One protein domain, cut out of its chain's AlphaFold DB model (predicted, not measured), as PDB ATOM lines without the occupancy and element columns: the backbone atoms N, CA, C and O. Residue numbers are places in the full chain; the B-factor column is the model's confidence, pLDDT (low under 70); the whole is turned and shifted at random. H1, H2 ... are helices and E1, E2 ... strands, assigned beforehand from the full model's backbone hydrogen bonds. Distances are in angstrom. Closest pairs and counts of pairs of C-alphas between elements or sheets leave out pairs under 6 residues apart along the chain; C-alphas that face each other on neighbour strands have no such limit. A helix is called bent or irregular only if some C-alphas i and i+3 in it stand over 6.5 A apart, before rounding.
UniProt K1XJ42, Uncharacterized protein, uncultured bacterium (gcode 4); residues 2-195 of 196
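What this domain is: This is residues 2 to 195 of the 196 residues of an uncharacterized protein of uncultured bacterium (gcode 4) (UniProt K1XJ42). A long rod is built along one bent helix, H4: H3 folds back on its first part as a helical hairpin, and toward the other end H5 folds back on H4b, with H6 packed on H5. The small strand hairpin E1 and E2 packs on H4a partway along, while H1 crosses H6. The printed part has 194 residues, in the order H1 H2 E1 E2 H3 H4 H5 H6, mostly helix, with one antiparallel sheet, E1 - E2. It is extended, with a radius of gyration of the C-alphas of 27.2 A and spans of 97 by 34 by 24 A.

How they stand to each other: Start at the hairpin of E1, residues 27 to 31, and E2, residues 34 to 38: N 29 and O 36 are 2.9 A apart, within hydrogen-bond range. Residues 27 to 28 also pair antiparallel with 46 to 47. Next find H4, residues 79 to 142, assigned as one helix by its hydrogen bonds but bent, with C-alphas 125 and 128 7.0 A apart; its arms H4a, 79 to 125, and H4b, 128 to 142, stand at a steep tilt of 44 degrees. The closest C-alphas of E2 and H4a, Val 35 and Ile 103, are 6.3 A apart. H3, residues 48 to 74, touches H4a at a shallow tilt of 22 degrees, opposite ways, closest at C-alphas 73 and 79, 5.8 A. H2, residues 22 to 25, touches H3 at C-alphas 24 and 49, 6.6 A, the closest pair. H5, residues 149 to 168, touches H4b, closest at C-alphas 130 and 162, 5.9 A; they form a helical hairpin. H6, residues 174 to 193, forms another with H5, closest at C-alphas 161 and 187, 6.1 A. H1, residues 2 to 12, touches residues 178 to 185 of H6 at a steep tilt of 61 degrees, closest at C-alphas 12 and 185, 6.6 A. Every O i to N i+4 pair is within hydrogen-bond range in H1, H3, H4a, H4b, H5 and H6; H2 is too short for one.

Where its parts are: Find C-alpha 2, where H1 begins, at (580.145, 499.914, 378.183). H4a runs 68.8 A from C-alpha 79 at (604.039, 448.194, 399.034), H4b 21.8 A, H3 38.7 A, and H5 and H6 28.9 A each. H6 ends at C-alpha 193, (552.111, 502.880, 366.104).

The domain as a whole: Look to Asp 78 and Gly 145 for the two C-alphas farthest apart, 96.9 A. The printed part has no cut and no long link. Mean pLDDT of the printed part is 84.1; residues 2 to 23, 32 to 33 and 195 are under 70.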
ATOM      1  N   LYS A   2     580.564 499.768 379.600       32.22
ATOM      2  CA  LYS A   2     580.145 499.914 378.183       32.22
ATOM      3  C   LYS A   2     579.545 498.640 377.540       32.22
ATOM      4  O   LYS A   2     578.600 498.755 376.781       32.22
ATOM      5  N   LYS A   3     580.001 497.427 377.888       39.56
ATOM      6  CA  LYS A   3     579.481 496.169 377.296       39.56
ATOM      7  C   LYS A   3     578.149 495.648 377.868       39.56
ATOM      8  O   LYS A   3     577.428 494.979 377.147       39.56
ATOM      9  N   ILE A   4     577.791 495.970 379.117       44.53
ATOM     10  CA  ILE A   4     576.456 495.633 379.666       44.53
ATOM     11  C   ILE A   4     575.389 496.475 378.961       44.53
ATOM     12  O   ILE A   4     574.330 495.978 378.603       44.53
ATOM     13  N   VAL A   5     575.731 497.736 378.684       43.78
ATOM     14  CA  VAL A   5     574.927 498.629 377.848       43.78
ATOM     15  C   VAL A   5     574.813 498.074 376.428       43.78
ATOM     16  O   VAL A   5     573.719 498.058 375.893       43.78
ATOM     17  N   VAL A   6     575.892 497.532 375.850       45.12
ATOM     18  CA  VAL A   6     575.845 496.842 374.547       45.12
ATOM     19  C   VAL A   6     574.907 495.631 374.591       45.12
ATOM     20  O   VAL A   6     574.013 495.561 373.766       45.12
ATOM     21  N   ILE A   7     575.008 494.731 375.575       47.50
ATOM     22  CA  ILE A   7     574.092 493.577 375.686       47.50
ATOM     23  C   ILE A   7     572.630 494.046 375.798       47.50
ATOM     24  O   ILE A   7     571.771 493.528 375.093       47.50
ATOM     25  N   MET A   8     572.344 495.087 376.587       47.91
ATOM     26  CA  MET A   8     571.000 495.671 376.649       47.91
ATOM     27  C   MET A   8     570.548 496.335 375.344       47.91
ATOM     28  O   MET A   8     569.394 496.174 374.966       47.91
ATOM     29  N   ILE A   9     571.426 497.060 374.649       46.84
ATOM     30  CA  ILE A   9     571.138 497.685 373.349       46.84
ATOM     31  C   ILE A   9     570.846 496.613 372.295       46.84
ATOM     32  O   ILE A   9     569.903 496.749 371.526       46.84
ATOM     33  N   PHE A  10     571.603 495.519 372.285       44.75
ATOM     34  CA  PHE A  10     571.409 494.419 371.345       44.75
ATOM     35  C   PHE A  10     570.127 493.616 371.627       44.75
ATOM     36  O   PHE A  10     569.477 493.172 370.679       44.75
ATOM     37  N   ILE A  11     569.714 493.499 372.897       48.12
ATOM     38  CA  ILE A  11     568.399 492.950 373.269       48.12
ATOM     39  C   ILE A  11     567.264 493.917 372.876       48.12
ATOM     40  O   ILE A  11     566.252 493.481 372.333       48.12
ATOM     41  N   LEU A  12     567.444 495.230 373.069       42.88
ATOM     42  CA  LEU A  12     566.491 496.274 372.654       42.88
ATOM     43  C   LEU A  12     566.309 496.361 371.127       42.88
ATOM     44  O   LEU A  12     565.226 496.718 370.667       42.88
ATOM     45  N   LEU A  13     567.341 496.029 370.348       38.06
ATOM     46  CA  LEU A  13     567.310 496.034 368.881       38.06
ATOM     47  C   LEU A  13     566.780 494.724 368.269       38.06
ATOM     48  O   LEU A  13     566.642 494.644 367.053       38.06
ATOM     49  N   GLY A  14     566.464 493.703 369.075       34.03
ATOM     50  CA  GLY A  14     565.908 492.437 368.578       34.03
ATOM     51  C   GLY A  14     566.884 491.579 367.761       34.03
ATOM     52  O   GLY A  14     566.452 490.668 367.067       34.03
ATOM     53  N   ILE A  15     568.193 491.846 367.845       40.00
ATOM     54  CA  ILE A  15     569.217 491.198 366.999       40.00
ATOM     55  C   ILE A  15     569.698 489.857 367.598       40.00
ATOM     56  O   ILE A  15     570.466 489.130 366.978       40.00
ATOM     57  N   TRP A  16     569.250 489.475 368.800       40.34
ATOM     58  CA  TRP A  16     569.693 488.233 369.445       40.34
ATOM     59  C   TRP A  16     568.696 487.084 369.240       40.34
ATOM     60  O   TRP A  16     567.778 486.874 370.033       40.34
ATOM     61  N   THR A  17     568.954 486.259 368.225       37.03
ATOM     62  CA  THR A  17     568.671 484.818 368.277       37.03
ATOM     63  C   THR A  17     569.762 484.144 369.106       37.03
ATOM     64  O   THR A  17     570.636 483.466 368.580       37.03
ATOM     65  N   VAL A  18     569.780 484.358 370.422       42.22
ATOM     66  CA  VAL A  18     570.785 483.699 371.265       42.22
ATOM     67  C   VAL A  18     570.107 482.772 372.249       42.22
ATOM     68  O   VAL A  18     569.761 483.132 373.366       42.22
ATOM     69  N   SER A  19     569.936 481.546 371.766       40.75
ATOM     70  CA  SER A  19     569.783 480.331 372.559       40.75
ATOM     71  C   SER A  19     571.130 479.797 373.077       40.75
ATOM     72  O   SER A  19     571.166 478.702 373.628       40.75
ATOM     73  N   ALA A  20     572.243 480.525 372.901       50.38
ATOM     74  CA  ALA A  20     573.529 480.105 373.451       50.38
ATOM     75  C   ALA A  20     573.520 480.284 374.974       50.38
ATOM     76  O   ALA A  20     573.212 481.371 375.473       50.38
ATOM     77  N   ASP A  21     573.867 479.221 375.699       63.91
ATOM     78  CA  ASP A  21     574.007 479.260 377.149       63.91
ATOM     79  C   ASP A  21     575.030 480.343 377.517       63.91
ATOM     80  O   ASP A  21     576.135 480.400 376.967       63.91
ATOM     81  N   LEU A  22     574.675 481.222 378.458       67.75
ATOM     82  CA  LEU A  22     575.566 482.267 378.961       67.75
ATOM     83  C   LEU A  22     576.900 481.668 379.436       67.75
ATOM     84  O   LEU A  22     577.920 482.354 379.389       67.75
ATOM     85  N   SER A  23     576.909 480.397 379.862       68.50
ATOM     86  CA  SER A  23     578.123 479.668 380.236       68.50
ATOM     87  C   SER A  23     579.171 479.608 379.123       68.50
ATOM     88  O   SER A  23     580.364 479.596 379.425       68.50
ATOM     89  N   ASP A  24     578.748 479.600 377.856       75.50
ATOM     90  CA  ASP A  24     579.635 479.485 376.689       75.50
ATOM     91  C   ASP A  24     580.470 480.754 376.449       75.50
ATOM     92  O   ASP A  24     581.462 480.735 375.718       75.50
ATOM     93  N   TRP A  25     580.091 481.855 377.099       81.06
ATOM     94  CA  TRP A  25     580.690 483.180 376.940       81.06
ATOM     95  C   TRP A  25     581.533 483.591 378.153       81.06
ATOM     96  O   TRP A  25     582.068 484.703 378.195       81.06
ATOM     97  N   LEU A  26     581.639 482.716 379.159       86.31
ATOM     98  CA  LEU A  26     582.388 482.986 380.379       86.31
ATOM     99  C   LEU A  26     583.856 482.596 380.221       86.31
ATOM    100  O   LEU A  26     584.196 481.497 379.776       86.31
ATOM    101  N   PHE A  27     584.723 483.494 380.675       89.44
ATOM    102  CA  PHE A  27     586.147 483.253 380.814       89.44
ATOM    103  C   PHE A  27     586.540 483.195 382.293       89.44
ATOM    104  O   PHE A  27     586.107 484.040 383.081       89.44
ATOM    105  N   CYS A  28     587.391 482.237 382.661       89.50
ATOM    106  CA  CYS A  28     587.932 482.078 384.003       89.50
ATOM    107  C   CYS A  28     589.435 482.342 384.038       89.50
ATOM    108  O   CYS A  28     590.181 481.948 383.141       89.50
ATOM    109  N   SER A  29     589.878 482.940 385.138       87.06
ATOM    110  CA  SER A  29     591.277 482.956 385.548       87.06
ATOM    111  C   SER A  29     591.427 482.161 386.835       87.06
ATOM    112  O   SER A  29     590.680 482.388 387.790       87.06
ATOM    113  N   LEU A  30     592.383 481.234 386.836       80.56
ATOM    114  CA  LEU A  30     592.746 480.417 387.986       80.56
ATOM    115  C   LEU A  30     594.019 480.999 388.598       80.56
ATOM    116  O   LEU A  30     595.099 480.891 388.022       80.56
ATOM    117  N   LYS A  31     593.892 481.636 389.760       77.50
ATOM    118  CA  LYS A  31     595.025 481.933 390.644       77.50
ATOM    119  C   LYS A  31     595.028 480.911 391.778       77.50
ATOM    120  O   LYS A  31     593.981 480.334 392.056       77.50
ATOM    121  N   LYS A  32     596.189 480.712 392.425       61.62
ATOM    122  CA  LYS A  32     596.406 479.686 393.469       61.62
ATOM    123  C   LYS A  32     595.237 479.554 394.456       61.62
ATOM    124  O   LYS A  32     594.851 478.430 394.740       61.62
ATOM    125  N   ASP A  33     594.621 480.675 394.844       63.19
ATOM    126  CA  ASP A  33     593.542 480.697 395.843       63.19
ATOM    127  C   ASP A  33     592.261 481.411 395.373       63.19
ATOM    128  O   ASP A  33     591.362 481.674 396.169       63.19
ATOM    129  N   ALA A  34     592.157 481.772 394.089       75.56
ATOM    130  CA  ALA A  34     591.018 482.547 393.601       75.56
ATOM    131  C   ALA A  34     590.652 482.209 392.158       75.56
ATOM    132  O   ALA A  34     591.495 482.226 391.258       75.56
ATOM    133  N   VAL A  35     589.356 481.998 391.926       85.69
ATOM    134  CA  VAL A  35     588.783 481.908 390.584       85.69
ATOM    135  C   VAL A  35     588.068 483.210 390.271       85.69
ATOM    136  O   VAL A  35     587.148 483.612 390.976       85.69
ATOM    137  N   THR A  36     588.485 483.876 389.197       86.94
ATOM    138  CA  THR A  36     587.796 485.073 388.696       86.94
ATOM    139  C   THR A  36     587.036 484.730 387.427       86.94
ATOM    140  O   THR A  36     587.630 484.193 386.495       86.94
ATOM    141  N   ILE A  37     585.744 485.065 387.377       87.94
ATOM    142  CA  ILE A  37     584.882 484.882 386.201       87.94
ATOM    143  C   ILE A  37     584.632 486.234 385.532       87.94
ATOM    144  O   ILE A  37     584.399 487.241 386.202       87.94
ATOM    145  N   SER A  38     584.691 486.265 384.204       83.88
ATOM    146  CA  SER A  38     584.564 487.483 383.408       83.88
ATOM    147  C   SER A  38     583.913 487.207 382.052       83.88
ATOM    148  O   SER A  38     584.093 486.145 381.467       83.88
ATOM    149  N   LEU A  39     583.218 488.211 381.512       82.50
ATOM    150  CA  LEU A  39     582.756 488.245 380.112       82.50
ATOM    151  C   LEU A  39     583.816 488.812 379.151       82.50
ATOM    152  O   LEU A  39     583.626 488.850 377.938       82.50
ATOM    153  N   LYS A  40     584.911 489.356 379.690       79.75
ATOM    154  CA  LYS A  40     586.011 489.929 378.916       79.75
ATOM    155  C   LYS A  40     587.175 488.951 378.913       79.75
ATOM    156  O   LYS A  40     587.763 488.705 379.967       79.75
ATOM    157  N   GLN A  41     587.543 488.499 377.718       77.88
ATOM    158  CA  GLN A  41     588.809 487.822 377.498       77.88
ATOM    159  C   GLN A  41     589.965 488.781 377.801       77.88
ATOM    160  O   GLN A  41     589.998 489.924 377.332       77.88
ATOM    161  N   THR A  42     590.903 488.314 378.612       79.56
ATOM    162  CA  THR A  42     592.195 488.962 378.842       79.56
ATOM    163  C   THR A  42     593.287 487.906 378.696       79.56
ATOM    164  O   THR A  42     592.977 486.719 378.608       79.56
ATOM    165  N   THR A  43     594.552 488.317 378.664       75.88
ATOM    166  CA  THR A  43     595.704 487.459 378.332       75.88
ATOM    167  C   THR A  43     595.843 486.211 379.216       75.88
ATOM    168  O   THR A  43     596.468 485.246 378.805       75.88
ATOM    169  N   TRP A  44     595.224 486.203 380.403       77.00
ATOM    170  CA  TRP A  44     595.320 485.131 381.407       77.00
ATOM    171  C   TRP A  44     593.983 484.443 381.710       77.00
ATOM    172  O   TRP A  44     593.794 483.883 382.793       77.00
ATOM    173  N   TYR A  45     593.011 484.589 380.809       83.56
ATOM    174  CA  TYR A  45     591.645 484.113 380.993       83.56
ATOM    175  C   TYR A  45     591.299 483.128 379.878       83.56
ATOM    176  O   TYR A  45     591.315 483.484 378.700       83.56
ATOM    177  N   TYR A  46     590.946 481.909 380.268       86.62
ATOM    178  CA  TYR A  46     590.549 480.831 379.364       86.62
ATOM    179  C   TYR A  46     589.039 480.661 379.391       86.62
ATOM    180  O   TYR A  46     588.387 481.076 380.348       86.62
ATOM    181  N   LYS A  47     588.457 480.042 378.362       90.75
ATOM    182  CA  LYS A  47     587.035 479.689 378.408       90.75
ATOM    183  C   LYS A  47     586.786 478.750 379.586       90.75
ATOM    184  O   LYS A  47     587.468 477.731 379.732       90.75
ATOM    185  N   CYS A  48     585.803 479.089 380.419       89.94
ATOM    186  CA  CYS A  48     585.494 478.287 381.600       89.94
ATOM    187  C   CYS A  48     585.114 476.857 381.225       89.94
ATOM    188  O   CYS A  48     585.554 475.916 381.878       89.94
ATOM    189  N   LYS A  49     584.326 476.701 380.157       90.25
ATOM    190  CA  LYS A  49     583.863 475.404 379.658       90.25
ATOM    191  C   LYS A  49     585.032 474.501 379.269       90.25
ATOM    192  O   LYS A  49     585.142 473.400 379.793       90.25
ATOM    193  N   ASP A  50     585.948 475.005 378.448       90.94
ATOM    194  CA  ASP A  50     587.131 474.261 377.999       90.94
ATOM    195  C   ASP A  50     588.037 473.882 379.183       90.94
ATOM    196  O   ASP A  50     588.573 472.774 379.255       90.94
ATOM    197  N   THR A  51     588.152 474.784 380.161       90.38
ATOM    198  CA  THR A  51     588.901 474.538 381.401       90.38
ATOM    199  C   THR A  51     588.256 473.427 382.234       90.38
ATOM    200  O   THR A  51     588.957 472.546 382.725       90.38
ATOM    201  N   ILE A  52     586.925 473.427 382.372       91.88
ATOM    202  CA  ILE A  52     586.183 472.371 383.076       91.88
ATOM    203  C   ILE A  52     586.363 471.024 382.375       91.88
ATOM    204  O   ILE A  52     586.680 470.051 383.050       91.88
ATOM    205  N   VAL A  53     586.232 470.974 381.047       93.00
ATOM    206  CA  VAL A  53     586.434 469.743 380.261       93.00
ATOM    207  C   VAL A  53     587.851 469.199 380.458       93.00
ATOM    208  O   VAL A  53     588.040 468.005 380.690       93.00
ATOM    209  N   SER A  54     588.853 470.080 380.444       92.56
ATOM    210  CA  SER A  54     590.248 469.699 380.689       92.56
ATOM    211  C   SER A  54     590.447 469.132 382.101       92.56
ATOM    212  O   SER A  54     591.118 468.116 382.279       92.56
ATOM    213  N   LEU A  55     589.828 469.747 383.115       92.69
ATOM    214  CA  LEU A  55     589.858 469.236 384.488       92.69
ATOM    215  C   LEU A  55     589.157 467.881 384.610       92.69
ATOM    216  O   LEU A  55     589.659 467.005 385.306       92.69
ATOM    217  N   GLU A  56     588.022 467.689 383.942       94.38
ATOM    218  CA  GLU A  56     587.285 466.421 383.943       94.38
ATOM    219  C   GLU A  56     588.116 465.282 383.353       94.38
ATOM    220  O   GLU A  56     588.160 464.198 383.938       94.38
ATOM    221  N   HIS A  57     588.845 465.542 382.266       96.25
ATOM    222  CA  HIS A  57     589.789 464.577 381.707       96.25
ATOM    223  C   HIS A  57     590.857 464.174 382.734       96.25
ATOM    224  O   HIS A  57     591.026 462.989 383.028       96.25
ATOM    225  N   LEU A  58     591.514 465.159 383.359       95.38
ATOM    226  CA  LEU A  58     592.552 464.918 384.368       95.38
ATOM    227  C   LEU A  58     592.020 464.182 385.606       95.38
ATOM    228  O   LEU A  58     592.718 463.335 386.169       95.38
ATOM    229  N   ILE A  59     590.790 464.477 386.037       95.62
ATOM    230  CA  ILE A  59     590.111 463.777 387.138       95.62
ATOM    231  C   ILE A  59     589.948 462.297 386.790       95.62
ATOM    232  O   ILE A  59     590.313 461.435 387.593       95.62
ATOM    233  N   VAL A  60     589.437 461.993 385.593       97.19
ATOM    234  CA  VAL A  60     589.219 460.614 385.134       97.19
ATOM    235  C   VAL A  60     590.539 459.853 385.032       97.19
ATOM    236  O   VAL A  60     590.629 458.716 385.497       97.19
ATOM    237  N   GLU A  61     591.578 460.462 384.461       97.25
ATOM    238  CA  GLU A  61     592.903 459.844 384.362       97.25
ATOM    239  C   GLU A  61     593.519 459.578 385.737       97.25
ATOM    240  O   GLU A  61     593.967 458.464 386.018       97.25
ATOM    241  N   THR A  62     593.466 460.564 386.635       95.44
ATOM    242  CA  THR A  62     594.008 460.431 387.993       95.44
ATOM    243  C   THR A  62     593.270 459.346 388.780       95.44
ATOM    244  O   THR A  62     593.904 458.550 389.479       95.44
ATOM    245  N   ALA A  63     591.945 459.254 388.633       95.06
ATOM    246  CA  ALA A  63     591.142 458.204 389.251       95.06
ATOM    247  C   ALA A  63     591.512 456.808 388.718       95.06
ATOM    248  O   ALA A  63     591.731 455.888 389.509       95.06
ATOM    249  N   LYS A  64     591.660 456.653 387.393       96.69
ATOM    250  CA  LYS A  64     592.110 455.393 386.771       96.69
ATOM    251  C   LYS A  64     593.479 454.965 387.290       96.69
ATOM    252  O   LYS A  64     593.686 453.793 387.608       96.69
ATOM    253  N   ASP A  65     594.414 455.897 387.414       94.69
ATOM    254  CA  ASP A  65     595.738 455.602 387.951       94.69
ATOM    255  C   ASP A  65     595.700 455.183 389.420       94.69
ATOM    256  O   ASP A  65     596.409 454.258 389.818       94.69
ATOM    257  N   LEU A  66     594.849 455.817 390.225       94.75
ATOM    258  CA  LEU A  66     594.662 455.446 391.622       94.75
ATOM    259  C   LEU A  66     594.120 454.009 391.750       94.75
ATOM    260  O   LEU A  66     594.589 453.252 392.602       94.75
ATOM    261  N   MET A  67     593.222 453.586 390.849       94.00
ATOM    262  CA  MET A  67     592.750 452.193 390.769       94.00
ATOM    263  C   MET A  67     593.868 451.209 390.382       94.00
ATOM    264  O   MET A  67     593.971 450.121 390.960       94.00
ATOM    265  N   LYS A  68     594.752 451.584 389.447       94.31
ATOM    266  CA  LYS A  68     595.930 450.766 389.099       94.31
ATOM    267  C   LYS A  68     596.874 450.608 390.293       94.31
ATOM    268  O   LYS A  68     597.294 449.493 390.594       94.31
ATOM    269  N   VAL A  69     597.161 451.696 391.013       93.06
ATOM    270  CA  VAL A  69     597.990 451.662 392.232       93.06
ATOM    271  C   VAL A  69     597.362 450.759 393.293       93.06
ATOM    272  O   VAL A  69     598.062 449.938 393.884       93.06
ATOM    273  N   GLN A  70     596.040 450.836 393.484       91.62
ATOM    274  CA  GLN A  70     595.325 449.937 394.390       91.62
ATOM    275  C   GLN A  70     595.473 448.465 393.980       91.62
ATOM    276  O   GLN A  70     595.664 447.604 394.833       91.62
ATOM    277  N   THR A  71     595.445 448.170 392.680       94.88
ATOM    278  CA  THR A  71     595.637 446.805 392.173       94.88
ATOM    279  C   THR A  71     597.048 446.286 392.468       94.88
ATOM    280  O   THR A  71     597.202 445.125 392.842       94.88
ATOM    281  N   TYR A  72     598.081 447.128 392.357       93.69
ATOM    282  CA  TYR A  72     599.447 446.748 392.737       93.69
ATOM    283  C   TYR A  72     599.597 446.502 394.238       93.69
ATOM    284  O   TYR A  72     600.229 445.520 394.625       93.69
ATOM    285  N   LEU A  73     598.960 447.334 395.067       91.62
ATOM    286  CA  LEU A  73     598.923 447.142 396.518       91.62
ATOM    287  C   LEU A  73     598.242 445.825 396.902       91.62
ATOM    288  O   LEU A  73     598.781 445.083 397.715       91.62
ATOM    289  N   ASN A  74     597.113 445.492 396.270       92.75
ATOM    290  CA  ASN A  74     596.407 444.229 396.511       92.75
ATOM    291  C   ASN A  74     597.245 442.998 396.120       92.75
ATOM    292  O   ASN A  74     597.027 441.909 396.639       92.75
ATOM    293  N   ARG A  75     598.204 443.170 395.202       94.88
ATOM    294  CA  ARG A  75     599.161 442.140 394.773       94.88
ATOM    295  C   ARG A  75     600.475 442.175 395.563       94.88
ATOM    296  O   ARG A  75     601.427 441.529 395.140       94.88
ATOM    297  N   TRP A  76     600.540 442.942 396.656       88.44
ATOM    298  CA  TRP A  76     601.707 443.058 397.538       88.44
ATOM    299  C   TRP A  76     602.999 443.516 396.826       88.44
ATOM    300  O   TRP A  76     604.099 443.203 397.271       88.44
ATOM    301  N   ARG A  77     602.889 444.278 395.725       85.25
ATOM    302  CA  ARG A  77     604.046 444.781 394.953       85.25
ATOM    303  C   ARG A  77     604.488 446.162 395.435       85.25
ATOM    304  O   ARG A  77     603.655 447.066 395.495       85.25
ATOM    305  N   ASP A  78     605.785 446.336 395.700       88.94
ATOM    306  CA  ASP A  78     606.431 447.605 396.092       88.94
ATOM    307  C   ASP A  78     605.631 448.393 397.148       88.94
ATOM    308  O   ASP A  78     605.365 449.583 396.985       88.94
ATOM    309  N   ILE A  79     605.153 447.715 398.196       90.00
ATOM    310  CA  ILE A  79     604.039 448.194 399.034       90.00
ATOM    311  C   ILE A  79     604.269 449.602 399.584       90.00
ATOM    312  O   ILE A  79     603.374 450.442 399.487       90.00
ATOM    313  N   GLU A  80     605.441 449.868 400.154       91.56
ATOM    314  CA  GLU A  80     605.755 451.175 400.739       91.56
ATOM    315  C   GLU A  80     605.760 452.277 399.681       91.56
ATOM    316  O   GLU A  80     605.048 453.272 399.820       91.56
ATOM    317  N   TYR A  81     606.451 452.047 398.563       92.44
ATOM    318  CA  TYR A  81     606.459 452.967 397.429       92.44
ATOM    319  C   TYR A  81     605.039 453.231 396.898       92.44
ATOM    320  O   TYR A  81     604.629 454.380 396.718       92.44
ATOM    321  N   ARG A  82     604.230 452.182 396.695       92.31
ATOM    322  CA  ARG A  82     602.859 452.319 396.173       92.31
ATOM    323  C   ARG A  82     601.919 453.014 397.158       92.31
ATOM    324  O   ARG A  82     601.001 453.699 396.705       92.31
ATOM    325  N   LYS A  83     602.125 452.877 398.474       93.44
ATOM    326  CA  LYS A  83     601.369 453.629 399.491       93.44
ATOM    327  C   LYS A  83     601.619 455.130 399.353       93.44
ATOM    328  O   LYS A  83     600.646 455.880 399.297       93.44
ATOM    329  N   THR A  84     602.875 455.555 399.213       94.69
ATOM    330  CA  THR A  84     603.229 456.970 399.002       94.69
ATOM    331  C   THR A  84     602.602 457.515 397.720       94.69
ATOM    332  O   THR A  84     601.868 458.501 397.763       94.69
ATOM    333  N   VAL A  85     602.756 456.800 396.598       93.94
ATOM    334  CA  VAL A  85     602.148 457.193 395.311       93.94
ATOM    335  C   VAL A  85     600.620 457.300 395.412       93.94
ATOM    336  O   VAL A  85     600.014 458.194 394.822       93.94
ATOM    337  N   LYS A  86     599.964 456.407 396.169       93.69
ATOM    338  CA  LYS A  86     598.511 456.466 396.392       93.69
ATOM    339  C   LYS A  86     598.101 457.743 397.131       93.69
ATOM    340  O   LYS A  86     597.098 458.347 396.752       93.69
ATOM    341  N   ILE A  87     598.846 458.143 398.163       95.50
ATOM    342  CA  ILE A  87     598.581 459.369 398.935       95.50
ATOM    343  C   ILE A  87     598.709 460.596 398.028       95.50
ATOM    344  O   ILE A  87     597.796 461.420 397.982       95.50
ATOM    345  N   GLU A  88     599.785 460.683 397.249       95.12
ATOM    346  CA  GLU A  88     600.022 461.798 396.327       95.12
ATOM    347  C   GLU A  88     598.941 461.902 395.247       95.12
ATOM    348  O   GLU A  88     598.394 462.984 395.013       95.12
ATOM    349  N   LYS A  89     598.576 460.775 394.615       94.44
ATOM    350  CA  LYS A  89     597.509 460.748 393.603       94.44
ATOM    351  C   LYS A  89     596.146 461.085 394.196       94.44
ATOM    352  O   LYS A  89     595.366 461.769 393.538       94.44
ATOM    353  N   LYS A  90     595.863 460.667 395.435       96.25
ATOM    354  CA  LYS A  90     594.641 461.073 396.140       96.25
ATOM    355  C   LYS A  90     594.619 462.587 396.367       96.25
ATOM    356  O   LYS A  90     593.657 463.239 395.980       96.25
ATOM    357  N   ALA A  91     595.707 463.155 396.882       95.62
ATOM    358  CA  ALA A  91     595.821 464.597 397.096       95.62
ATOM    359  C   ALA A  91     595.741 465.406 395.788       95.62
ATOM    360  O   ALA A  91     595.274 466.546 395.780       95.62
ATOM    361  N   LEU A  92     596.215 464.861 394.663       94.69
ATOM    362  CA  LEU A  92     596.012 465.463 393.343       94.69
ATOM    363  C   LEU A  92     594.536 465.407 392.918       94.69
ATOM    364  O   LEU A  92     593.995 466.432 392.509       94.69
ATOM    365  N   LEU A  93     593.882 464.250 393.047       94.75
ATOM    366  CA  LEU A  93     592.469 464.083 392.700       94.75
ATOM    367  C   LEU A  93     591.578 465.057 393.483       94.75
ATOM    368  O   LEU A  93     590.747 465.739 392.885       94.75
ATOM    369  N   ASP A  94     591.810 465.182 394.791       93.88
ATOM    370  CA  ASP A  94     591.072 466.102 395.660       93.88
ATOM    371  C   ASP A  94     591.254 467.565 395.212       93.88
ATOM    372  O   ASP A  94     590.284 468.320 395.124       93.88
ATOM    373  N   ARG A  95     592.477 467.961 394.827       92.69
ATOM    374  CA  ARG A  95     592.762 469.304 394.285       92.69
ATOM    375  C   ARG A  95     592.059 469.568 392.952       92.69
ATOM    376  O   ARG A  95     591.559 470.676 392.735       92.69
ATOM    377  N   LEU A  96     592.008 468.578 392.061       93.06
ATOM    378  CA  LEU A  96     591.329 468.699 390.767       93.06
ATOM    379  C   LEU A  96     589.807 468.828 390.946       93.06
ATOM    380  O   LEU A  96     589.190 469.706 390.339       93.06
ATOM    381  N   LEU A  97     589.211 468.013 391.824       91.88
ATOM    382  CA  LEU A  97     587.784 468.083 392.165       91.88
ATOM    383  C   LEU A  97     587.417 469.422 392.813       91.88
ATOM    384  O   LEU A  97     586.410 470.033 392.438       91.88
ATOM    385  N   LEU A  98     588.248 469.904 393.742       91.38
ATOM    386  CA  LEU A  98     588.076 471.218 394.356       91.38
ATOM    387  C   LEU A  98     588.139 472.328 393.302       91.38
ATOM    388  O   LEU A  98     587.261 473.187 393.267       91.38
ATOM    389  N   SER A  99     589.124 472.290 392.402       89.75
ATOM    390  CA  SER A  99     589.271 473.279 391.324       89.75
ATOM    391  C   SER A  99     588.037 473.312 390.421       89.75
ATOM    392  O   SER A  99     587.468 474.381 390.195       89.75
ATOM    393  N   ARG A 100     587.560 472.141 389.970       91.62
ATOM    394  CA  ARG A 100     586.341 472.028 389.154       91.62
ATOM    395  C   ARG A 100     585.134 472.623 389.878       91.62
ATOM    396  O   ARG A 100     584.416 473.443 389.307       91.62
ATOM    397  N   THR A 101     584.926 472.235 391.134       91.19
ATOM    398  CA  THR A 101     583.788 472.695 391.944       91.19
ATOM    399  C   THR A 101     583.830 474.206 392.145       91.19
ATOM    400  O   THR A 101     582.823 474.883 391.943       91.19
ATOM    401  N   THR A 102     585.001 474.761 392.453       90.44
ATOM    402  CA  THR A 102     585.188 476.203 392.635       90.44
ATOM    403  C   THR A 102     584.885 476.980 391.354       90.44
ATOM    404  O   THR A 102     584.215 478.011 391.419       90.44
ATOM    405  N   ILE A 103     585.316 476.500 390.183       90.44
ATOM    406  CA  ILE A 103     584.999 477.154 388.903       90.44
ATOM    407  C   ILE A 103     583.493 477.138 388.650       90.44
ATOM    408  O   ILE A 103     582.908 478.191 388.402       90.44
ATOM    409  N   VAL A 104     582.856 475.969 388.762       91.06
ATOM    410  CA  VAL A 104     581.416 475.810 388.512       91.06
ATOM    411  C   VAL A 104     580.588 476.690 389.450       91.06
ATOM    412  O   VAL A 104     579.671 477.378 389.001       91.06
ATOM    413  N   THR A 105     580.923 476.722 390.741       90.75
ATOM    414  CA  THR A 105     580.230 477.564 391.723       90.75
ATOM    415  C   THR A 105     580.392 479.046 391.395       90.75
ATOM    416  O   THR A 105     579.401 479.772 391.348       90.75
ATOM    417  N   ASN A 106     581.610 479.502 391.088       90.75
ATOM    418  CA  ASN A 106     581.837 480.901 390.728       90.75
ATOM    419  C   ASN A 106     581.141 481.295 389.419       90.75
ATOM    420  O   ASN A 106     580.638 482.413 389.318       90.75
ATOM    421  N   MET A 107     581.057 480.392 388.434       88.88
ATOM    422  CA  MET A 107     580.277 480.623 387.214       88.88
ATOM    423  C   MET A 107     578.799 480.833 387.536       88.88
ATOM    424  O   MET A 107     578.234 481.843 387.120       88.88
ATOM    425  N   LYS A 108     578.190 479.937 388.321       89.25
ATOM    426  CA  LYS A 108     576.776 480.045 388.714       89.25
ATOM    427  C   LYS A 108     576.498 481.340 389.476       89.25
ATOM    428  O   LYS A 108     575.554 482.059 389.149       89.25
ATOM    429  N   THR A 109     577.351 481.680 390.442       90.25
ATOM    430  CA  THR A 109     577.250 482.934 391.204       90.25
ATOM    431  C   THR A 109     577.364 484.151 390.291       90.25
ATOM    432  O   THR A 109     576.569 485.084 390.398       90.25
ATOM    433  N   PHE A 110     578.314 484.146 389.353       88.88
ATOM    434  CA  PHE A 110     578.473 485.227 388.385       88.88
ATOM    435  C   PHE A 110     577.233 485.388 387.496       88.88
ATOM    436  O   PHE A 110     576.751 486.507 387.332       88.88
ATOM    437  N   GLN A 111     576.697 484.290 386.953       85.31
ATOM    438  CA  GLN A 111     575.503 484.306 386.103       85.31
ATOM    439  C   GLN A 111     574.276 484.829 386.857       85.31
ATOM    440  O   GLN A 111     573.591 485.720 386.357       85.31
ATOM    441  N   SER A 112     574.044 484.345 388.081       86.88
ATOM    442  CA  SER A 112     572.945 484.809 388.938       86.88
ATOM    443  C   SER A 112     573.056 486.308 389.242       86.88
ATOM    444  O   SER A 112     572.111 487.072 389.035       86.88
ATOM    445  N   ASN A 113     574.252 486.767 389.628       87.31
ATOM    446  CA  ASN A 113     574.507 488.180 389.899       87.31
ATOM    447  C   ASN A 113     574.333 489.055 388.652       87.31
ATOM    448  O   ASN A 113     573.820 490.171 388.745       87.31
ATOM    449  N   LEU A 114     574.766 488.576 387.483       84.88
ATOM    450  CA  LEU A 114     574.591 489.290 386.224       84.88
ATOM    451  C   LEU A 114     573.109 489.424 385.866       84.88
ATOM    452  O   LEU A 114     572.684 490.516 385.484       84.88
ATOM    453  N   LEU A 115     572.331 488.350 386.018       84.38
ATOM    454  CA  LEU A 115     570.891 488.344 385.771       84.38
ATOM    455  C   LEU A 115     570.176 489.354 386.679       84.38
ATOM    456  O   LEU A 115     569.513 490.263 386.183       84.38
ATOM    457  N   GLN A 116     570.397 489.257 387.991       86.75
ATOM    458  CA  GLN A 116     569.831 490.160 389.000       86.75
ATOM    459  C   GLN A 116     570.133 491.633 388.688       86.75
ATOM    460  O   GLN A 116     569.228 492.466 388.628       86.75
ATOM    461  N   LYS A 117     571.403 491.961 388.410       85.62
ATOM    462  CA  LYS A 117     571.808 493.334 388.068       85.62
ATOM    463  C   LYS A 117     571.200 493.819 386.754       85.62
ATOM    464  O   LYS A 117     570.871 494.998 386.636       85.62
ATOM    465  N   SER A 118     571.052 492.930 385.774       82.44
ATOM    466  CA  SER A 118     570.434 493.260 384.487       82.44
ATOM    467  C   SER A 118     568.950 493.576 384.658       82.44
ATOM    468  O   SER A 118     568.497 494.609 384.169       82.44
ATOM    469  N   ILE A 119     568.218 492.757 385.420       86.31
ATOM    470  CA  ILE A 119     566.813 493.010 385.771       86.31
ATOM    471  C   ILE A 119     566.685 494.350 386.496       86.31
ATOM    472  O   ILE A 119     565.907 495.205 386.075       86.31
ATOM    473  N   GLN A 120     567.489 494.577 387.538       87.25
ATOM    474  CA  GLN A 120     567.439 495.812 388.321       87.25
ATOM    475  C   GLN A 120     567.659 497.052 387.446       87.25
ATOM    476  O   GLN A 120     566.874 498.001 387.503       87.25
ATOM    477  N   TYR A 121     568.697 497.042 386.604       85.12
ATOM    478  CA  TYR A 121     568.974 498.154 385.697       85.12
ATOM    479  C   TYR A 121     567.821 498.383 384.714       85.12
ATOM    480  O   TYR A 121     567.428 499.528 384.481       85.12
ATOM    481  N   PHE A 122     567.265 497.307 384.153       84.56
ATOM    482  CA  PHE A 122     566.168 497.401 383.198       84.56
ATOM    483  C   PHE A 122     564.925 498.012 383.847       84.56
ATOM    484  O   PHE A 122     564.390 498.995 383.335       84.56
ATOM    485  N   ILE A 123     564.511 497.494 385.008       86.69
ATOM    486  CA  ILE A 123     563.340 497.972 385.753       86.69
ATOM    487  C   ILE A 123     563.461 499.460 386.080       86.69
ATOM    488  O   ILE A 123     562.522 500.210 385.819       86.69
ATOM    489  N   ILE A 124     564.625 499.917 386.555       86.00
ATOM    490  CA  ILE A 124     564.872 501.344 386.824       86.00
ATOM    491  C   ILE A 124     564.611 502.196 385.573       86.00
ATOM    492  O   ILE A 124     564.023 503.273 385.668       86.00
ATOM    493  N   LYS A 125     565.020 501.720 384.392       87.12
ATOM    494  CA  LYS A 125     564.846 502.447 383.129       87.12
ATOM    495  C   LYS A 125     563.415 502.423 382.599       87.12
ATOM    496  O   LYS A 125     562.996 503.408 381.996       87.12
ATOM    497  N   VAL A 126     562.661 501.344 382.811       89.69
ATOM    498  CA  VAL A 126     561.292 501.222 382.276       89.69
ATOM    499  C   VAL A 126     560.200 501.685 383.234       89.69
ATOM    500  O   VAL A 126     559.078 501.922 382.790       89.69
ATOM    501  N   ASN A 127     560.496 501.865 384.523       90.06
ATOM    502  CA  ASN A 127     559.497 502.274 385.510       90.06
ATOM    503  C   ASN A 127     558.794 503.611 385.173       90.06
ATOM    504  O   ASN A 127     557.569 503.667 385.275       90.06
ATOM    505  N   PRO A 128     559.487 504.663 384.684       93.31
ATOM    506  CA  PRO A 128     558.808 505.887 384.247       93.31
ATOM    507  C   PRO A 128     557.802 505.640 383.114       93.31
ATOM    508  O   PRO A 128     556.703 506.194 383.114       93.31
ATOM    509  N   TYR A 129     558.150 504.762 382.168       92.50
ATOM    510  CA  TYR A 129     557.255 504.376 381.082       92.50
ATOM    511  C   TYR A 129     556.051 503.582 381.604       92.50
ATOM    512  O   TYR A 129     554.925 503.894 381.230       92.50
ATOM    513  N   LYS A 130     556.254 502.643 382.541       94.62
ATOM    514  CA  LYS A 130     555.161 501.929 383.225       94.62
ATOM    515  C   LYS A 130     554.151 502.899 383.848       94.62
ATOM    516  O   LYS A 130     552.952 502.752 383.627       94.62
ATOM    517  N   ILE A 131     554.633 503.905 384.580       95.44
ATOM    518  CA  ILE A 131     553.780 504.926 385.211       95.44
ATOM    519  C   ILE A 131     552.988 505.700 384.149       95.44
ATOM    520  O   ILE A 131     551.797 505.954 384.334       95.44
ATOM    521  N   SER A 132     553.619 506.053 383.026       95.62
ATOM    522  CA  SER A 132     552.938 506.710 381.904       95.62
ATOM    523  C   SER A 132     551.800 505.849 381.337       95.62
ATOM    524  O   SER A 132     550.674 506.325 381.209       95.62
ATOM    525  N   LEU A 133     552.052 504.555 381.097       95.00
ATOM    526  CA  LEU A 133     551.032 503.611 380.622       95.00
ATOM    527  C   LEU A 133     549.856 503.496 381.599       95.00
ATOM    528  O   LEU A 133     548.700 503.523 381.182       95.00
ATOM    529  N   GLN A 134     550.135 503.413 382.903       95.69
ATOM    530  CA  GLN A 134     549.101 503.359 383.940       95.69
ATOM    531  C   GLN A 134     548.251 504.637 383.971       95.69
ATOM    532  O   GLN A 134     547.030 504.553 384.074       95.69
ATOM    533  N   LYS A 135     548.860 505.818 383.803       95.75
ATOM    534  CA  LYS A 135     548.114 507.081 383.674       95.75
ATOM    535  C   LYS A 135     547.211 507.083 382.439       95.75
ATOM    536  O   LYS A 135     546.063 507.509 382.536       95.75
ATOM    537  N   SER A 136     547.696 506.590 381.300       93.19
ATOM    538  CA  SER A 136     546.882 506.453 380.085       93.19
ATOM    539  C   SER A 136     545.710 505.491 380.287       93.19
ATOM    540  O   SER A 136     544.597 505.797 379.873       93.19
ATOM    541  N   LEU A 137     545.918 504.375 380.992       94.12
ATOM    542  CA  LEU A 137     544.846 503.435 381.334       94.12
ATOM    543  C   LEU A 137     543.745 504.080 382.185       94.12
ATOM    544  O   LEU A 137     542.570 503.865 381.897       94.12
ATOM    545  N   VAL A 138     544.109 504.899 383.181       93.44
ATOM    546  CA  VAL A 138     543.139 505.647 384.004       93.44
ATOM    547  C   VAL A 138     542.327 506.620 383.145       93.44
ATOM    548  O   VAL A 138     541.105 506.672 383.269       93.44
ATOM    549  N   LYS A 139     542.980 507.343 382.225       90.81
ATOM    550  CA  LYS A 139     542.294 508.251 381.289       90.81
ATOM    551  C   LYS A 139     541.302 507.510 380.390       90.81
ATOM    552  O   LYS A 139     540.173 507.957 380.246       90.81
ATOM    553  N   ILE A 140     541.695 506.368 379.826       89.75
ATOM    554  CA  ILE A 140     540.815 505.550 378.974       89.75
ATOM    555  C   ILE A 140     539.624 505.013 379.774       89.75
ATOM    556  O   ILE A 140     538.504 504.993 379.278       89.75
ATOM    557  N   GLN A 141     539.836 504.613 381.029       87.12
ATOM    558  CA  GLN A 141     538.761 504.105 381.880       87.12
ATOM    559  C   GLN A 141     537.704 505.178 382.198       87.12
ATOM    560  O   GLN A 141     536.515 504.861 382.266       87.12
ATOM    561  N   ALA A 142     538.114 506.446 382.307       86.75
ATOM    562  CA  ALA A 142     537.195 507.579 382.426       86.75
ATOM    563  C   ALA A 142     536.356 507.820 381.153       86.75
ATOM    564  O   ALA A 142     535.288 508.417 381.231       86.75
ATOM    565  N   LEU A 143     536.801 507.317 379.996       84.12
ATOM    566  CA  LEU A 143     536.096 507.393 378.711       84.12
ATOM    567  C   LEU A 143     535.230 506.153 378.428       84.12
ATOM    568  O   LEU A 143     534.781 505.965 377.301       84.12
ATOM    569  N   SER A 144     534.980 505.300 379.429       71.50
ATOM    570  CA  SER A 144     534.260 504.023 379.268       71.50
ATOM    571  C   SER A 144     532.864 504.141 378.638       71.50
ATOM    572  O   SER A 144     532.414 503.188 378.008       71.50
ATOM    573  N   GLY A 145     532.211 505.305 378.727       75.25
ATOM    574  CA  GLY A 145     530.941 505.588 378.041       75.25
ATOM    575  C   GLY A 145     531.038 505.761 376.516       75.25
ATOM    576  O   GLY A 145     530.013 505.753 375.847       75.25
ATOM    577  N   PHE A 146     532.248 505.882 375.959       79.00
ATOM    578  CA  PHE A 146     532.525 506.067 374.526       79.00
ATOM    579  C   PHE A 146     533.415 504.943 373.967       79.00
ATOM    580  O   PHE A 146     534.245 505.166 373.085       79.00
ATOM    581  N   ALA A 147     533.298 503.733 374.521       79.00
ATOM    582  CA  ALA A 147     534.168 502.616 374.170       79.00
ATOM    583  C   ALA A 147     534.019 502.205 372.693       79.00
ATOM    584  O   ALA A 147     532.998 501.655 372.287       79.00
ATOM    585  N   THR A 148     535.072 502.419 371.902       85.50
ATOM    586  CA  THR A 148     535.203 501.876 370.542       85.50
ATOM    587  C   THR A 148     536.041 500.597 370.550       85.50
ATOM    588  O   THR A 148     536.815 500.336 371.477       85.50
ATOM    589  N   GLN A 149     535.922 499.785 369.496       86.88
ATOM    590  CA  GLN A 149     536.745 498.582 369.330       86.88
ATOM    591  C   GLN A 149     538.250 498.910 369.337       86.88
ATOM    592  O   GLN A 149     539.045 498.185 369.935       86.88
ATOM    593  N   GLU A 150     538.637 500.030 368.730       87.88
ATOM    594  CA  GLU A 150     540.022 500.511 368.673       87.88
ATOM    595  C   GLU A 150     540.534 500.939 370.050       87.88
ATOM    596  O   GLU A 150     541.639 500.557 370.444       87.88
ATOM    597  N   LEU A 151     539.710 501.663 370.819       87.75
ATOM    598  CA  LEU A 151     540.042 502.079 372.179       87.75
ATOM    599  C   LEU A 151     540.229 500.864 373.101       87.75
ATOM    600  O   LEU A 151     541.181 500.823 373.883       87.75
ATOM    601  N   ASN A 152     539.376 499.846 372.960       88.75
ATOM    602  CA  ASN A 152     539.489 498.585 373.697       88.75
ATOM    603  C   ASN A 152     540.771 497.819 373.328       88.75
ATOM    604  O   ASN A 152     541.471 497.320 374.214       88.75
ATOM    605  N   ALA A 153     541.120 497.760 372.040       90.31
ATOM    606  CA  ALA A 153     542.358 497.134 371.579       90.31
ATOM    607  C   ALA A 153     543.600 497.867 372.115       90.31
ATOM    608  O   ALA A 153     544.544 497.234 372.595       90.31
ATOM    609  N   TYR A 154     543.591 499.201 372.101       91.38
ATOM    610  CA  TYR A 154     544.672 500.000 372.672       91.38
ATOM    611  C   TYR A 154     544.785 499.797 374.190       91.38
ATOM    612  O   TYR A 154     545.875 499.541 374.704       91.38
ATOM    613  N   GLN A 155     543.661 499.797 374.915       92.44
ATOM    614  CA  GLN A 155     543.633 499.504 376.350       92.44
ATOM    615  C   GLN A 155     544.223 498.120 376.667       92.44
ATOM    616  O   GLN A 155     544.973 497.977 377.637       92.44
ATOM    617  N   PHE A 156     543.916 497.109 375.850       93.31
ATOM    618  CA  PHE A 156     544.480 495.769 375.988       93.31
ATOM    619  C   PHE A 156     546.007 495.774 375.844       93.31
ATOM    620  O   PHE A 156     546.697 495.230 376.707       93.31
ATOM    621  N   LEU A 157     546.546 496.445 374.820       95.25
ATOM    622  CA  LEU A 157     547.994 496.552 374.605       95.25
ATOM    623  C   LEU A 157     548.703 497.231 375.781       95.25
ATOM    624  O   LEU A 157     549.723 496.734 376.261       95.25
ATOM    625  N   LEU A 158     548.140 498.327 376.302       95.56
ATOM    626  CA  LEU A 158     548.685 499.020 377.471       95.56
ATOM    627  C   LEU A 158     548.713 498.107 378.710       95.56
ATOM    628  O   LEU A 158     549.729 498.048 379.406       95.56
ATOM    629  N   ARG A 159     547.626 497.365 378.976       96.19
ATOM    630  CA  ARG A 159     547.558 496.397 380.090       96.19
ATOM    631  C   ARG A 159     548.579 495.276 379.924       96.19
ATOM    632  O   ARG A 159     549.283 494.955 380.881       96.19
ATOM    633  N   ALA A 160     548.688 494.715 378.721       96.56
ATOM    634  CA  ALA A 160     549.666 493.679 378.410       96.56
ATOM    635  C   ALA A 160     551.097 494.177 378.658       96.56
ATOM    636  O   ALA A 160     551.886 493.495 379.312       96.56
ATOM    637  N   GLN A 161     551.413 495.401 378.227       95.94
ATOM    638  CA  GLN A 161     552.742 495.979 378.404       95.94
ATOM    639  C   GLN A 161     553.079 496.243 379.876       95.94
ATOM    640  O   GLN A 161     554.192 495.954 380.316       95.94
ATOM    641  N   VAL A 162     552.120 496.732 380.671       96.00
ATOM    642  CA  VAL A 162     552.289 496.875 382.128       96.00
ATOM    643  C   VAL A 162     552.552 495.516 382.781       96.00
ATOM    644  O   VAL A 162     553.495 495.395 383.563       96.00
ATOM    645  N   ALA A 163     551.785 494.484 382.418       95.81
ATOM    646  CA  ALA A 163     551.952 493.138 382.957       95.81
ATOM    647  C   ALA A 163     553.322 492.530 382.609       95.81
ATOM    648  O   ALA A 163     553.940 491.882 383.453       95.81
ATOM    649  N   VAL A 164     553.838 492.760 381.396       94.88
ATOM    650  CA  VAL A 164     555.192 492.327 381.010       94.88
ATOM    651  C   VAL A 164     556.252 493.011 381.872       94.88
ATOM    652  O   VAL A 164     557.133 492.335 382.400       94.88
ATOM    653  N   ILE A 165     556.148 494.329 382.084       93.50
ATOM    654  CA  ILE A 165     557.082 495.067 382.951       93.50
ATOM    655  C   ILE A 165     557.047 494.532 384.392       93.50
ATOM    656  O   ILE A 165     558.088 494.436 385.040       93.50
ATOM    657  N   GLU A 166     555.874 494.155 384.900       93.38
ATOM    658  CA  GLU A 166     555.727 493.568 386.239       93.38
ATOM    659  C   GLU A 166     556.284 492.154 386.354       93.38
ATOM    660  O   GLU A 166     556.814 491.790 387.402       93.38
ATOM    661  N   LYS A 167     556.188 491.354 385.290       94.06
ATOM    662  CA  LYS A 167     556.798 490.021 385.247       94.06
ATOM    663  C   LYS A 167     558.320 490.101 385.203       94.06
ATOM    664  O   LYS A 167     558.978 489.313 385.871       94.06
ATOM    665  N   LEU A 168     558.880 491.088 384.497       89.81
ATOM    666  CA  LEU A 168     560.330 491.261 384.358       89.81
ATOM    667  C   LEU A 168     561.072 491.394 385.698       89.81
ATOM    668  O   LEU A 168     562.220 490.971 385.787       89.81
ATOM    669  N   SER A 169     560.437 491.926 386.750       85.75
ATOM    670  CA  SER A 169     561.061 492.040 388.078       85.75
ATOM    671  C   SER A 169     561.126 490.723 388.859       85.75
ATOM    672  O   SER A 169     561.828 490.654 389.864       85.75
ATOM    673  N   LYS A 170     560.405 489.689 388.411       90.38
ATOM    674  CA  LYS A 170     560.281 488.384 389.082       90.38
ATOM    675  C   LYS A 170     561.033 487.261 388.369       90.38
ATOM    676  O   LYS A 170     560.976 486.117 388.806       90.38
ATOM    677  N   VAL A 171     561.716 487.587 387.277       89.00
ATOM    678  CA  VAL A 171     562.406 486.615 386.434       89.00
ATOM    679  C   VAL A 171     563.528 485.922 387.194       89.00
ATOM    680  O   VAL A 171     564.338 486.565 387.863       89.00
ATOM    681  N   THR A 172     563.606 484.603 387.031       85.62
ATOM    682  CA  THR A 172     564.632 483.772 387.685       85.62
ATOM    683  C   THR A 172     565.625 483.156 386.706       85.62
ATOM    684  O   THR A 172     566.692 482.704 387.121       85.62
ATOM    685  N   THR A 173     565.322 483.176 385.404       82.56
ATOM    686  CA  THR A 173     566.167 482.577 384.365       82.56
ATOM    687  C   THR A 173     566.479 483.551 383.230       82.56
ATOM    688  O   THR A 173     565.708 484.456 382.915       82.56
ATOM    689  N   GLN A 174     567.620 483.353 382.568       77.38
ATOM    690  CA  GLN A 174     568.018 484.175 381.420       77.38
ATOM    691  C   GLN A 174     567.089 483.983 380.206       77.38
ATOM    692  O   GLN A 174     566.856 484.936 379.459       77.38
ATOM    693  N   GLY A 175     566.558 482.770 380.011       79.25
ATOM    694  CA  GLY A 175     565.606 482.471 378.937       79.25
ATOM    695  C   GLY A 175     564.315 483.269 379.104       79.25
ATOM    696  O   GLY A 175     563.949 484.040 378.221       79.25
ATOM    697  N   GLU A 176     563.714 483.198 380.294       85.44
ATOM    698  CA  GLU A 176     562.513 483.968 380.638       85.44
ATOM    699  C   GLU A 176     562.741 485.484 380.500       85.44
ATOM    700  O   GLU A 176     561.894 486.188 379.944       85.44
ATOM    701  N   LEU A 177     563.907 485.993 380.930       84.31
ATOM    702  CA  LEU A 177     564.262 487.406 380.749       84.31
ATOM    703  C   LEU A 177     564.239 487.783 379.265       84.31
ATOM    704  O   LEU A 177     563.683 488.809 378.885       84.31
ATOM    705  N   THR A 178     564.854 486.951 378.430       82.44
ATOM    706  CA  THR A 178     564.982 487.197 376.993       82.44
ATOM    707  C   THR A 178     563.615 487.225 376.312       82.44
ATOM    708  O   THR A 178     563.336 488.137 375.531       82.44
ATOM    709  N   ASP A 179     562.737 486.281 376.639       85.62
ATOM    710  CA  ASP A 179     561.407 486.186 376.032       85.62
ATOM    711  C   ASP A 179     560.484 487.329 376.471       85.62
ATOM    712  O   ASP A 179     559.786 487.933 375.645       85.62
ATOM    713  N   LEU A 180     560.535 487.717 377.747       90.12
ATOM    714  CA  LEU A 180     559.801 488.884 378.234       90.12
ATOM    715  C   LEU A 180     560.329 490.190 377.630       90.12
ATOM    716  O   LEU A 180     559.532 491.073 377.319       90.12
ATOM    717  N   LEU A 181     561.641 490.321 377.407       86.81
ATOM    718  CA  LEU A 181     562.213 491.495 376.743       86.81
ATOM    719  C   LEU A 181     561.802 491.587 375.268       86.81
ATOM    720  O   LEU A 181     561.459 492.676 374.809       86.81
ATOM    721  N   LYS A 182     561.752 490.465 374.535       86.62
ATOM    722  CA  LYS A 182     561.200 490.435 373.166       86.62
ATOM    723  C   LYS A 182     559.742 490.890 373.149       86.62
ATOM    724  O   LYS A 182     559.378 491.756 372.354       86.62
ATOM    725  N   THR A 183     558.938 490.360 374.070       90.62
ATOM    726  CA  THR A 183     557.523 490.732 374.214       90.62
ATOM    727  C   THR A 183     557.375 492.220 374.542       90.62
ATOM    728  O   THR A 183     556.569 492.910 373.923       90.62
ATOM    729  N   TYR A 184     558.201 492.740 375.455       92.00
ATOM    730  CA  TYR A 184     558.238 494.159 375.809       92.00
ATOM    731  C   TYR A 184     558.530 495.051 374.596       92.00
ATOM    732  O   TYR A 184     557.856 496.064 374.403       92.00
ATOM    733  N   VAL A 185     559.536 494.699 373.787       89.19
ATOM    734  CA  VAL A 185     559.918 495.473 372.595       89.19
ATOM    735  C   VAL A 185     558.803 495.444 371.553       89.19
ATOM    736  O   VAL A 185     558.466 496.494 371.010       89.19
ATOM    737  N   TYR A 186     558.215 494.272 371.305       90.31
ATOM    738  CA  TYR A 186     557.088 494.116 370.385       90.31
ATOM    739  C   TYR A 186     555.899 494.995 370.794       90.31
ATOM    740  O   TYR A 186     555.493 495.876 370.042       90.31
ATOM    741  N   LEU A 187     555.408 494.840 372.026       92.69
ATOM    742  CA  LEU A 187     554.264 495.603 372.532       92.69
ATOM    743  C   LEU A 187     554.530 497.111 372.560       92.69
ATOM    744  O   LEU A 187     553.629 497.901 372.294       92.69
ATOM    745  N   LYS A 188     555.768 497.534 372.852       91.69
ATOM    746  CA  LYS A 188     556.138 498.953 372.802       91.69
ATOM    747  C   LYS A 188     555.961 499.535 371.397       91.69
ATOM    748  O   LYS A 188     555.448 500.644 371.291       91.69
ATOM    749  N   LYS A 189     556.363 498.800 370.352       91.12
ATOM    750  CA  LYS A 189     556.195 499.225 368.952       91.12
ATOM    751  C   LYS A 189     554.718 499.327 368.575       91.12
ATOM    752  O   LYS A 189     554.311 500.352 368.045       91.12
ATOM    753  N   GLU A 190     553.918 498.323 368.931       91.06
ATOM    754  CA  GLU A 190     552.467 498.321 368.682       91.06
ATOM    755  C   GLU A 190     551.756 499.509 369.348       91.06
ATOM    756  O   GLU A 190     550.894 500.148 368.749       91.06
ATOM    757  N   ILE A 191     552.136 499.839 370.588       91.88
ATOM    758  CA  ILE A 191     551.586 500.992 371.316       91.88
ATOM    759  C   ILE A 191     551.966 502.307 370.632       91.88
ATOM    760  O   ILE A 191     551.117 503.185 370.521       91.88
ATOM    761  N   GLN A 192     553.222 502.449 370.194       89.06
ATOM    762  CA  GLN A 192     553.689 503.658 369.510       89.06
ATOM    763  C   GLN A 192     552.950 503.870 368.189       89.06
ATOM    764  O   GLN A 192     552.436 504.959 367.958       89.06
ATOM    765  N   TRP A 193     552.809 502.814 367.386       84.81
ATOM    766  CA  TRP A 193     552.111 502.880 366.104       84.81
ATOM    767  C   TRP A 193     550.628 503.258 366.237       84.81
ATOM    768  O   TRP A 193     550.097 503.951 365.385       84.81
ATOM    769  N   LYS A 194     549.958 502.847 367.322       80.94
ATOM    770  CA  LYS A 194     548.556 503.221 367.598       80.94
ATOM    771  C   LYS A 194     548.377 504.580 368.279       80.94
ATOM    772  O   LYS A 194     547.241 504.975 368.529       80.94
ATOM    773  N   SER A 195     549.467 505.239 368.668       68.38
ATOM    774  CA  SER A 195     549.431 506.562 369.305       68.38
ATOM    775  C   SER A 195     549.682 507.720 368.336       68.38
ATOM    776  O   SER A 195     549.535 508.871 368.746       68.38
TER     777      SER A 195